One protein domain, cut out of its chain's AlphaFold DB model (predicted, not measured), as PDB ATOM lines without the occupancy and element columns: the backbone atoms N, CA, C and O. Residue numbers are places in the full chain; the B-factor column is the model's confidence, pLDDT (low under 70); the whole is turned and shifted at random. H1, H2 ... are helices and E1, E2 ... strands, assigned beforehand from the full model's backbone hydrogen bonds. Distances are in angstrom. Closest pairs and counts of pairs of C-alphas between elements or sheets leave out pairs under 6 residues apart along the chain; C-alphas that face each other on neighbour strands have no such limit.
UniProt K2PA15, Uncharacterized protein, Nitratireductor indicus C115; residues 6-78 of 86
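What this domain is: This is residues 6 to 78 of the 86 residues of an uncharacterized protein of Nitratireductor indicus C115 (UniProt K2PA15). A small hairpin, E1 and E2, antiparallel, makes one end of the domain, and three short helices, H2, H3 and H4, are loosely grouped towards the other, with long loops through the middle and short H1 near E1. The printed part has 73 residues, under half in named elements, in the order H1 E1 E2 H2 H3 H4, class mixed. It is compact, radius of gyration of the C-alphas 11.5 A, spanning 34 by 29 by 20 A.

Where its parts are: Find C-alpha 38 at (-0.550, -38.696, 32.162); there E1, residues 38 to 42, begins and runs 11.3 A. E2 is residues 45 to 48, H1 6 to 9, H2 55 to 59, H3 63 to 66. H4, residues 69 to 76, runs 10.8 A to C-alpha 76 at (-16.353, -39.456, 34.460).

How they stand to each other: In the hairpin, N 39 and O 47 are 2.9 A apart, within hydrogen-bond range. H2 and H3 touch only at the corner, closest C-alphas Trp 58 and Ser 65, 4.9 A. H3 and H4 are close but not clearly touching, closest C-alphas His 64 and Arg 72, 6.6 A. Every O i to N i+4 pair is within hydrogen-bond range in H2 and H4; H1 and H3 are too short for one.

The domain as a whole: The printed part has no cut; H1 to E1 is a long link. pLDDT is under 70 at residues 6 to 13, 63 and 78.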
ATOM      1  N   GLU A   6      -4.003 -33.190  43.409       48.81
ATOM      2  CA  GLU A   6      -2.552 -33.199  43.630       48.81
ATOM      3  C   GLU A   6      -1.929 -34.587  43.429       48.81
ATOM      4  O   GLU A   6      -0.838 -34.682  42.873       48.81
ATOM      5  N   GLU A   7      -2.608 -35.678  43.804       53.59
ATOM      6  CA  GLU A   7      -2.117 -37.039  43.538       53.59
ATOM      7  C   GLU A   7      -2.176 -37.385  42.039       53.59
ATOM      8  O   GLU A   7      -1.284 -38.070  41.526       53.59
ATOM      9  N   MET A   8      -3.194 -36.887  41.324       56.53
ATOM     10  CA  MET A   8      -3.323 -37.040  39.868       56.53
ATOM     11  C   MET A   8      -2.292 -36.201  39.104       56.53
ATOM     12  O   MET A   8      -1.662 -36.721  38.182       56.53
ATOM     13  N   ILE A   9      -2.075 -34.949  39.516       56.31
ATOM     14  CA  ILE A   9      -1.068 -34.031  38.964       56.31
ATOM     15  C   ILE A   9       0.334 -34.583  39.224       56.31
ATOM     16  O   ILE A   9       1.121 -34.704  38.291       56.31
ATOM     17  N   ALA A  10       0.618 -35.047  40.444       55.97
ATOM     18  CA  ALA A  10       1.900 -35.665  40.787       55.97
ATOM     19  C   ALA A  10       2.095 -37.067  40.170       55.97
ATOM     20  O   ALA A  10       3.097 -37.735  40.446       55.97
ATOM     21  N   CYS A  11       1.121 -37.566  39.393       60.59
ATOM     22  CA  CYS A  11       1.085 -38.920  38.834       60.59
ATOM     23  C   CYS A  11       1.310 -40.036  39.879       60.59
ATOM     24  O   CYS A  11       1.731 -41.153  39.547       60.59
ATOM     25  N   ARG A  12       1.040 -39.766  41.161       57.28
ATOM     26  CA  ARG A  12       1.209 -40.730  42.249       57.28
ATOM     27  C   ARG A  12      -0.026 -41.629  42.252       57.28
ATOM     28  O   ARG A  12      -1.062 -41.274  42.788       57.28
ATOM     29  N   LYS A  13       0.100 -42.820  41.648       64.38
ATOM     30  CA  LYS A  13      -0.975 -43.828  41.461       64.38
ATOM     31  C   LYS A  13      -2.003 -43.489  40.372       64.38
ATOM     32  O   LYS A  13      -3.189 -43.780  40.525       64.38
ATOM     33  N   ALA A  14      -1.550 -42.952  39.242       70.94
ATOM     34  CA  ALA A  14      -2.414 -42.808  38.075       70.94
ATOM     35  C   ALA A  14      -3.073 -44.156  37.687       70.94
ATOM     36  O   ALA A  14      -2.404 -45.201  37.700       70.94
ATOM     37  N   PRO A  15      -4.372 -44.158  37.342       80.25
ATOM     38  CA  PRO A  15      -5.084 -45.366  36.949       80.25
ATOM     39  C   PRO A  15      -4.466 -45.924  35.664       80.25
ATOM     40  O   PRO A  15      -4.136 -45.187  34.732       80.25
ATOM     41  N   ARG A  16      -4.269 -47.242  35.611       83.75
ATOM     42  CA  ARG A  16      -3.613 -47.897  34.475       83.75
ATOM     43  C   ARG A  16      -4.651 -48.522  33.562       83.75
ATOM     44  O   ARG A  16      -5.354 -49.435  33.979       83.75
ATOM     45  N   ALA A  17      -4.691 -48.053  32.319       87.25
ATOM     46  CA  ALA A  17      -5.462 -48.714  31.278       87.25
ATOM     47  C   ALA A  17      -4.842 -50.090  30.961       87.25
ATOM     48  O   ALA A  17      -3.610 -50.172  30.897       87.25
ATOM     49  N   PRO A  18      -5.654 -51.135  30.722       88.69
ATOM     50  CA  PRO A  18      -5.173 -52.466  30.340       88.69
ATOM     51  C   PRO A  18      -4.259 -52.436  29.108       88.69
ATOM     52  O   PRO A  18      -3.185 -53.031  29.118       88.69
ATOM     53  N   ASP A  19      -4.640 -51.643  28.105       90.62
ATOM     54  CA  ASP A  19      -3.912 -51.514  26.836       90.62
ATOM     55  C   ASP A  19      -2.834 -50.415  26.866       90.62
ATOM     56  O   ASP A  19      -2.205 -50.097  25.856       90.62
ATOM     57  N   GLY A  20      -2.624 -49.794  28.031       88.62
ATOM     58  CA  GLY A  20      -1.630 -48.747  28.226       88.62
ATOM     59  C   GLY A  20      -0.212 -49.299  28.355       88.62
ATOM     60  O   GLY A  20       0.034 -50.367  28.922       88.62
ATOM     61  N   LYS A  21       0.778 -48.530  27.900       88.94
ATOM     62  CA  LYS A  21       2.188 -48.882  28.092       88.94
ATOM     63  C   LYS A  21       2.545 -48.780  29.574       88.94
ATOM     64  O   LYS A  21       2.436 -47.723  30.188       88.94
ATOM     65  N   ARG A  22       3.053 -49.874  30.153       83.88
ATOM     66  CA  ARG A  22       3.327 -50.009  31.600       83.88
ATOM     67  C   ARG A  22       4.241 -48.917  32.184       83.88
ATOM     68  O   ARG A  22       4.106 -48.587  33.361       83.88
ATOM     69  N   ARG A  23       5.191 -48.400  31.396       86.25
ATOM     70  CA  ARG A  23       6.105 -47.307  31.790       86.25
ATOM     71  C   ARG A  23       5.656 -45.927  31.300       86.25
ATOM     72  O   ARG A  23       6.249 -44.936  31.712       86.25
ATOM     73  N   GLY A  24       4.616 -45.882  30.474       88.31
ATOM     74  CA  GLY A  24       4.214 -44.719  29.701       88.31
ATOM     75  C   GLY A  24       5.206 -44.373  28.598       88.31
ATOM     76  O   GLY A  24       6.296 -44.942  28.520       88.31
ATOM     77  N   VAL A  25       4.796 -43.459  27.728       90.88
ATOM     78  CA  VAL A  25       5.570 -43.003  26.568       90.88
ATOM     79  C   VAL A  25       5.632 -41.481  26.594       90.88
ATOM     80  O   VAL A  25       4.685 -40.833  27.043       90.88
ATOM     81  N   ARG A  26       6.753 -40.900  26.165       91.00
ATOM     82  CA  ARG A  26       6.897 -39.442  26.074       91.00
ATOM     83  C   ARG A  26       6.034 -38.894  24.944       91.00
ATOM     84  O   ARG A  26       5.739 -39.600  23.989       91.00
ATOM     85  N   MET A  27       5.686 -37.611  25.021       88.56
ATOM     86  CA  MET A  27       4.878 -36.958  23.985       88.56
ATOM     87  C   MET A  27       5.494 -37.077  22.582       88.56
ATOM     88  O   MET A  27       4.769 -37.301  21.622       88.56
ATOM     89  N   ALA A  28       6.820 -36.946  22.473       89.06
ATOM     90  CA  ALA A  28       7.537 -37.022  21.200       89.06
ATOM     91  C   ALA A  28       7.476 -38.415  20.548       89.06
ATOM     92  O   ALA A  28       7.518 -38.519  19.329       89.06
ATOM     93  N   ASP A  29       7.332 -39.466  21.358       90.31
ATOM     94  CA  ASP A  29       7.318 -40.861  20.909       90.31
ATOM     95  C   ASP A  29       5.885 -41.425  20.827       90.31
ATOM     96  O   ASP A  29       5.682 -42.623  20.602       90.31
ATOM     97  N   LEU A  30       4.869 -40.592  21.077       89.38
ATOM     98  CA  LEU A  30       3.479 -41.023  21.049       89.38
ATOM     99  C   LEU A  30       3.029 -41.241  19.605       89.38
ATOM    100  O   LEU A  30       3.147 -40.354  18.763       89.38
ATOM    101  N   ALA A  31       2.413 -42.392  19.339       87.56
ATOM    102  CA  ALA A  31       1.674 -42.567  18.098       87.56
ATOM    103  C   ALA A  31       0.544 -41.527  18.013       87.56
ATOM    104  O   ALA A  31      -0.053 -41.154  19.026       87.56
ATOM    105  N   GLU A  32       0.230 -41.089  16.793       84.19
ATOM    106  CA  GLU A  32      -0.726 -40.008  16.542       84.19
ATOM    107  C   GLU A  32      -2.068 -40.236  17.254       84.19
ATOM    108  O   GLU A  32      -2.576 -39.335  17.910       84.19
ATOM    109  N   ARG A  33      -2.586 -41.470  17.214       90.06
ATOM    110  CA  ARG A  33      -3.870 -41.879  17.809       90.06
ATOM    111  C   ARG A  33      -3.686 -42.654  19.113       90.06
ATOM    112  O   ARG A  33      -4.199 -43.762  19.273       90.06
ATOM    113  N   ALA A  34      -2.911 -42.092  20.034       92.50
ATOM    114  CA  ALA A  34      -2.627 -42.709  21.322       92.50
ATOM    115  C   ALA A  34      -3.067 -41.841  22.508       92.50
ATOM    116  O   ALA A  34      -3.087 -40.610  22.454       92.50
ATOM    117  N   CYS A  35      -3.418 -42.516  23.600       92.62
ATOM    118  CA  CYS A  35      -3.970 -41.927  24.806       92.62
ATOM    119  C   CYS A  35      -2.944 -41.013  25.476       92.62
ATOM    120  O   CYS A  35      -1.869 -41.460  25.892       92.62
ATOM    121  N   ARG A  36      -3.324 -39.747  25.645       91.69
ATOM    122  CA  ARG A  36      -2.519 -38.688  26.266       91.69
ATOM    123  C   ARG A  36      -2.804 -38.515  27.757       91.69
ATOM    124  O   ARG A  36      -2.537 -37.458  28.312       91.69
ATOM    125  N   PHE A  37      -3.368 -39.526  28.418       88.62
ATOM    126  CA  PHE A  37      -3.570 -39.469  29.864       88.62
ATOM    127  C   PHE A  37      -2.210 -39.592  30.577       88.62
ATOM    128  O   PHE A  37      -1.494 -40.565  30.307       88.62
ATOM    129  N   PRO A  38      -1.824 -38.647  31.452       87.94
ATOM    130  CA  PRO A  38      -0.550 -38.696  32.162       87.94
ATOM    131  C   PRO A  38      -0.573 -39.816  33.206       87.94
ATOM    132  O   PRO A  38      -1.502 -39.923  34.001       87.94
ATOM    133  N   ILE A  39       0.436 -40.689  33.191       87.12
ATOM    134  CA  ILE A  39       0.505 -41.823  34.128       87.12
ATOM    135  C   ILE A  39       1.742 -41.823  35.016       87.12
ATOM    136  O   ILE A  39       1.821 -42.609  35.964       87.12
ATOM    137  N   ARG A  40       2.735 -40.994  34.688       81.94
ATOM    138  CA  ARG A  40       3.983 -40.898  35.435       81.94
ATOM    139  C   ARG A  40       4.694 -39.588  35.128       81.94
ATOM    140  O   ARG A  40       4.853 -39.237  33.963       81.94
ATOM    141  N   GLU A  41       5.235 -38.967  36.162       80.25
ATOM    142  CA  GLU A  41       6.240 -37.919  36.044       80.25
ATOM    143  C   GLU A  41       7.594 -38.468  36.515       80.25
ATOM    144  O   GLU A  41       7.682 -39.224  37.488       80.25
ATOM    145  N   VAL A  42       8.653 -38.159  35.773       78.50
ATOM    146  CA  VAL A  42      10.049 -38.449  36.140       78.50
ATOM    147  C   VAL A  42      10.888 -37.212  35.834       78.50
ATOM    148  O   VAL A  42      10.438 -36.354  35.080       78.50
ATOM    149  N   ALA A  43      12.129 -37.145  36.331       75.06
ATOM    150  CA  ALA A  43      13.061 -36.014  36.163       75.06
ATOM    151  C   ALA A  43      13.460 -35.667  34.701       75.06
ATOM    152  O   ALA A  43      14.427 -34.956  34.467       75.06
ATOM    153  N   GLY A  44      12.729 -36.165  33.702       73.56
ATOM    154  CA  GLY A  44      12.876 -35.846  32.284       73.56
ATOM    155  C   GLY A  44      11.542 -35.698  31.545       73.56
ATOM    156  O   GLY A  44      11.527 -35.831  30.322       73.56
ATOM    157  N   GLY A  45      10.434 -35.484  32.266       83.56
ATOM    158  CA  GLY A  45       9.130 -35.134  31.699       83.56
ATOM    159  C   GLY A  45       7.991 -36.112  32.004       83.56
ATOM    160  O   GLY A  45       8.155 -37.163  32.638       83.56
ATOM    161  N   ILE A  46       6.811 -35.748  31.505       87.38
ATOM    162  CA  ILE A  46       5.562 -36.492  31.677       87.38
ATOM    163  C   ILE A  46       5.513 -37.662  30.692       87.38
ATOM    164  O   ILE A  46       5.813 -37.522  29.505       87.38
ATOM    165  N   HIS A  47       5.124 -38.828  31.200       90.12
ATOM    166  CA  HIS A  47       4.872 -40.025  30.411       90.12
ATOM    167  C   HIS A  47       3.375 -40.320  30.379       90.12
ATOM    168  O   HIS A  47       2.689 -40.320  31.407       90.12
ATOM    169  N   PHE A  48       2.885 -40.620  29.185       92.06
ATOM    170  CA  PHE A  48       1.475 -40.804  28.887       92.06
ATOM    171  C   PHE A  48       1.126 -42.276  28.690       92.06
ATOM    172  O   PHE A  48       1.985 -43.104  28.384       92.06
ATOM    173  N   CYS A  49      -0.153 -42.599  28.857       92.62
ATOM    174  CA  CYS A  49      -0.689 -43.952  28.760       92.62
ATOM    175  C   CYS A  49      -0.341 -44.662  27.442       92.62
ATOM    176  O   CYS A  49       0.009 -45.842  27.465       92.62
ATOM    177  N   ALA A  50      -0.443 -43.961  26.311       94.19
ATOM    178  CA  ALA A  50      -0.174 -44.477  24.970       94.19
ATOM    179  C   ALA A  50      -0.995 -45.717  24.544       94.19
ATOM    180  O   ALA A  50      -0.623 -46.403  23.594       94.19
ATOM    181  N   ALA A  51      -2.112 -46.004  25.220       94.50
ATOM    182  CA  ALA A  51      -3.121 -46.941  24.720       94.50
ATOM    183  C   ALA A  51      -3.736 -46.406  23.413       94.50
ATOM    184  O   ALA A  51      -3.863 -45.188  23.284       94.50
ATOM    185  N   PRO A  52      -4.141 -47.259  22.460       92.81
ATOM    186  CA  PRO A  52      -4.810 -46.799  21.247       92.81
ATOM    187  C   PRO A  52      -6.103 -46.043  21.579       92.81
ATOM    188  O   PRO A  52      -6.799 -46.359  22.549       92.81
ATOM    189  N   VAL A  53      -6.405 -45.030  20.773       91.94
ATOM    190  CA  VAL A  53      -7.666 -44.287  20.823       91.94
ATOM    191  C   VAL A  53      -8.462 -44.575  19.558       91.94
ATOM    192  O   VAL A  53      -7.906 -44.608  18.459       91.94
ATOM    193  N   GLU A  54      -9.765 -44.780  19.724       89.81
ATOM    194  CA  GLU A  54     -10.693 -45.076  18.638       89.81
ATOM    195  C   GLU A  54     -10.667 -43.953  17.580       89.81
ATOM    196  O   GLU A  54     -10.752 -42.773  17.944       89.81
ATOM    197  N   PRO A  55     -10.534 -44.269  16.276       84.81
ATOM    198  CA  PRO A  55     -10.382 -43.253  15.237       84.81
ATOM    199  C   PRO A  55     -11.545 -42.262  15.163       84.81
ATOM    200  O   PRO A  55     -11.295 -41.062  15.034       84.81
ATOM    201  N   GLU A  56     -12.796 -42.725  15.300       85.62
ATOM    202  CA  GLU A  56     -13.961 -41.827  15.278       85.62
ATOM    203  C   GLU A  56     -13.917 -40.860  16.457       85.62
ATOM    204  O   GLU A  56     -14.290 -39.690  16.350       85.62
ATOM    205  N   ARG A  57     -13.405 -41.339  17.595       84.12
ATOM    206  CA  ARG A  57     -13.262 -40.512  18.780       84.12
ATOM    207  C   ARG A  57     -12.175 -39.475  18.587       84.12
ATOM    208  O   ARG A  57     -12.436 -38.313  18.874       84.12
ATOM    209  N   TRP A  58     -10.999 -39.875  18.109       81.50
ATOM    210  CA  TRP A  58      -9.884 -38.965  17.844       81.50
ATOM    211  C   TRP A  58     -10.307 -37.811  16.924       81.50
ATOM    212  O   TRP A  58     -10.063 -36.644  17.243       81.50
ATOM    213  N   ALA A  59     -11.031 -38.143  15.849       80.12
ATOM    214  CA  ALA A  59     -11.550 -37.194  14.868       80.12
ATOM    215  C   ALA A  59     -12.532 -36.165  15.458       80.12
ATOM    216  O   ALA A  59     -12.604 -35.044  14.964       80.12
ATOM    217  N   ALA A  60     -13.234 -36.489  16.549       80.56
ATOM    218  CA  ALA A  60     -14.168 -35.570  17.203       80.56
ATOM    219  C   ALA A  60     -13.491 -34.348  17.864       80.56
ATOM    220  O   ALA A  60     -14.181 -33.426  18.291       80.56
ATOM    221  N   GLY A  61     -12.159 -34.332  18.006       76.69
ATOM    222  CA  GLY A  61     -11.373 -33.137  18.362       76.69
ATOM    223  C   GLY A  61     -11.488 -32.601  19.804       76.69
ATOM    224  O   GLY A  61     -10.616 -31.842  20.236       76.69
ATOM    225  N   GLY A  62     -12.498 -33.006  20.581       76.44
ATOM    226  CA  GLY A  62     -12.731 -32.533  21.956       76.44
ATOM    227  C   GLY A  62     -11.653 -32.936  22.976       76.44
ATOM    228  O   GLY A  62     -10.841 -33.821  22.739       76.44
ATOM    229  N   GLN A  63     -11.627 -32.331  24.166       68.56
ATOM    230  CA  GLN A  63     -10.581 -32.613  25.169       68.56
ATOM    231  C   GLN A  63     -10.508 -34.107  25.554       68.56
ATOM    232  O   GLN A  63      -9.426 -34.691  25.614       68.56
ATOM    233  N   HIS A  64     -11.666 -34.766  25.680       74.88
ATOM    234  CA  HIS A  64     -11.767 -36.207  25.940       74.88
ATOM    235  C   HIS A  64     -11.534 -37.097  24.707       74.88
ATOM    236  O   HIS A  64     -11.589 -38.322  24.832       74.88
ATOM    237  N   SER A  65     -11.308 -36.528  23.514       83.62
ATOM    238  CA  SER A  65     -10.983 -37.307  22.310       83.62
ATOM    239  C   SER A  65      -9.575 -37.881  22.331       83.62
ATOM    240  O   SER A  65      -9.264 -38.767  21.550       83.62
ATOM    241  N   ARG A  66      -8.723 -37.384  23.232       88.62
ATOM    242  CA  ARG A  66      -7.308 -37.754  23.340       88.62
ATOM    243  C   ARG A  66      -7.065 -38.886  24.336       88.62
ATOM    244  O   ARG A  66      -5.914 -39.230  24.591       88.62
ATOM    245  N   TYR A  67      -8.125 -39.449  24.920       90.69
ATOM    246  CA  TYR A  67      -8.050 -40.481  25.952       90.69
ATOM    247  C   TYR A  67      -8.713 -41.782  25.489       90.69
ATOM    248  O   TYR A  67      -9.762 -41.765  24.837       90.69
ATOM    249  N   CYS A  68      -8.116 -42.914  25.870       92.25
ATOM    250  CA  CYS A  68      -8.703 -44.233  25.641       92.25
ATOM    251  C   CYS A  68      -9.972 -44.420  26.485       92.25
ATOM    252  O   CYS A  68     -10.180 -43.721  27.482       92.25
ATOM    253  N   ALA A  69     -10.800 -45.399  26.113       91.00
ATOM    254  CA  ALA A  69     -12.059 -45.698  26.797       91.00
ATOM    255  C   ALA A  69     -11.921 -45.790  28.325       91.00
ATOM    256  O   ALA A  69     -12.686 -45.148  29.044       91.00
ATOM    257  N   PHE A  70     -10.902 -46.496  28.818       90.75
ATOM    258  CA  PHE A  70     -10.650 -46.638  30.251       90.75
ATOM    259  C   PHE A  70     -10.445 -45.290  30.956       90.75
ATOM    260  O   PHE A  70     -11.109 -45.001  31.948       90.75
ATOM    261  N   HIS A  71      -9.549 -44.440  30.444       88.62
ATOM    262  CA  HIS A  71      -9.254 -43.149  31.071       88.62
ATOM    263  C   HIS A  71     -10.407 -42.156  30.948       88.62
ATOM    264  O   HIS A  71     -10.573 -41.318  31.829       88.62
ATOM    265  N   ARG A  72     -11.245 -42.275  29.911       86.19
ATOM    266  CA  ARG A  72     -12.495 -41.505  29.819       86.19
ATOM    267  C   ARG A  72     -13.474 -41.906  30.915       86.19
ATOM    268  O   ARG A  72     -13.960 -41.036  31.625       86.19
ATOM    269  N   VAL A  73     -13.731 -43.206  31.070       85.88
ATOM    270  CA  VAL A  73     -14.626 -43.721  32.121       85.88
ATOM    271  C   VAL A  73     -14.103 -43.342  33.502       85.88
ATOM    272  O   VAL A  73     -14.875 -42.895  34.341       85.88
ATOM    273  N   PHE A  74     -12.790 -43.441  33.712       83.44
ATOM    274  CA  PHE A  74     -12.163 -42.994  34.950       83.44
ATOM    275  C   PHE A  74     -12.445 -41.513  35.240       83.44
ATOM    276  O   PHE A  74     -12.869 -41.186  36.342       83.44
ATOM    277  N   LEU A  75     -12.257 -40.625  34.255       79.38
ATOM    278  CA  LEU A  75     -12.498 -39.189  34.428       79.38
ATOM    279  C   LEU A  75     -13.971 -38.852  34.692       79.38
ATOM    280  O   LEU A  75     -14.231 -37.906  35.417       79.38
ATOM    281  N   LEU A  76     -14.922 -39.627  34.159       79.88
ATOM    282  CA  LEU A  76     -16.353 -39.456  34.460       79.88
ATOM    283  C   LEU A  76     -16.703 -39.788  35.918       79.88
ATOM    284  O   LEU A  76     -17.730 -39.344  36.417       79.88
ATOM    285  N   GLN A  77     -15.878 -40.596  36.588       75.94
ATOM    286  CA  GLN A  77     -16.044 -40.945  38.003       75.94
ATOM    287  C   GLN A  77     -15.280 -40.007  38.941       75.94
ATOM    288  O   GLN A  77     -15.431 -40.102  40.160       75.94
ATOM    289  N   CYS A  78     -14.441 -39.127  38.397       68.88
ATOM    290  CA  CYS A  78     -13.823 -38.055  39.157       68.88
ATOM    291  C   CYS A  78     -14.803 -36.881  39.198       68.88
ATOM    292  O   CYS A  78     -15.224 -36.402  38.148       68.88
TER     293      CYS A  78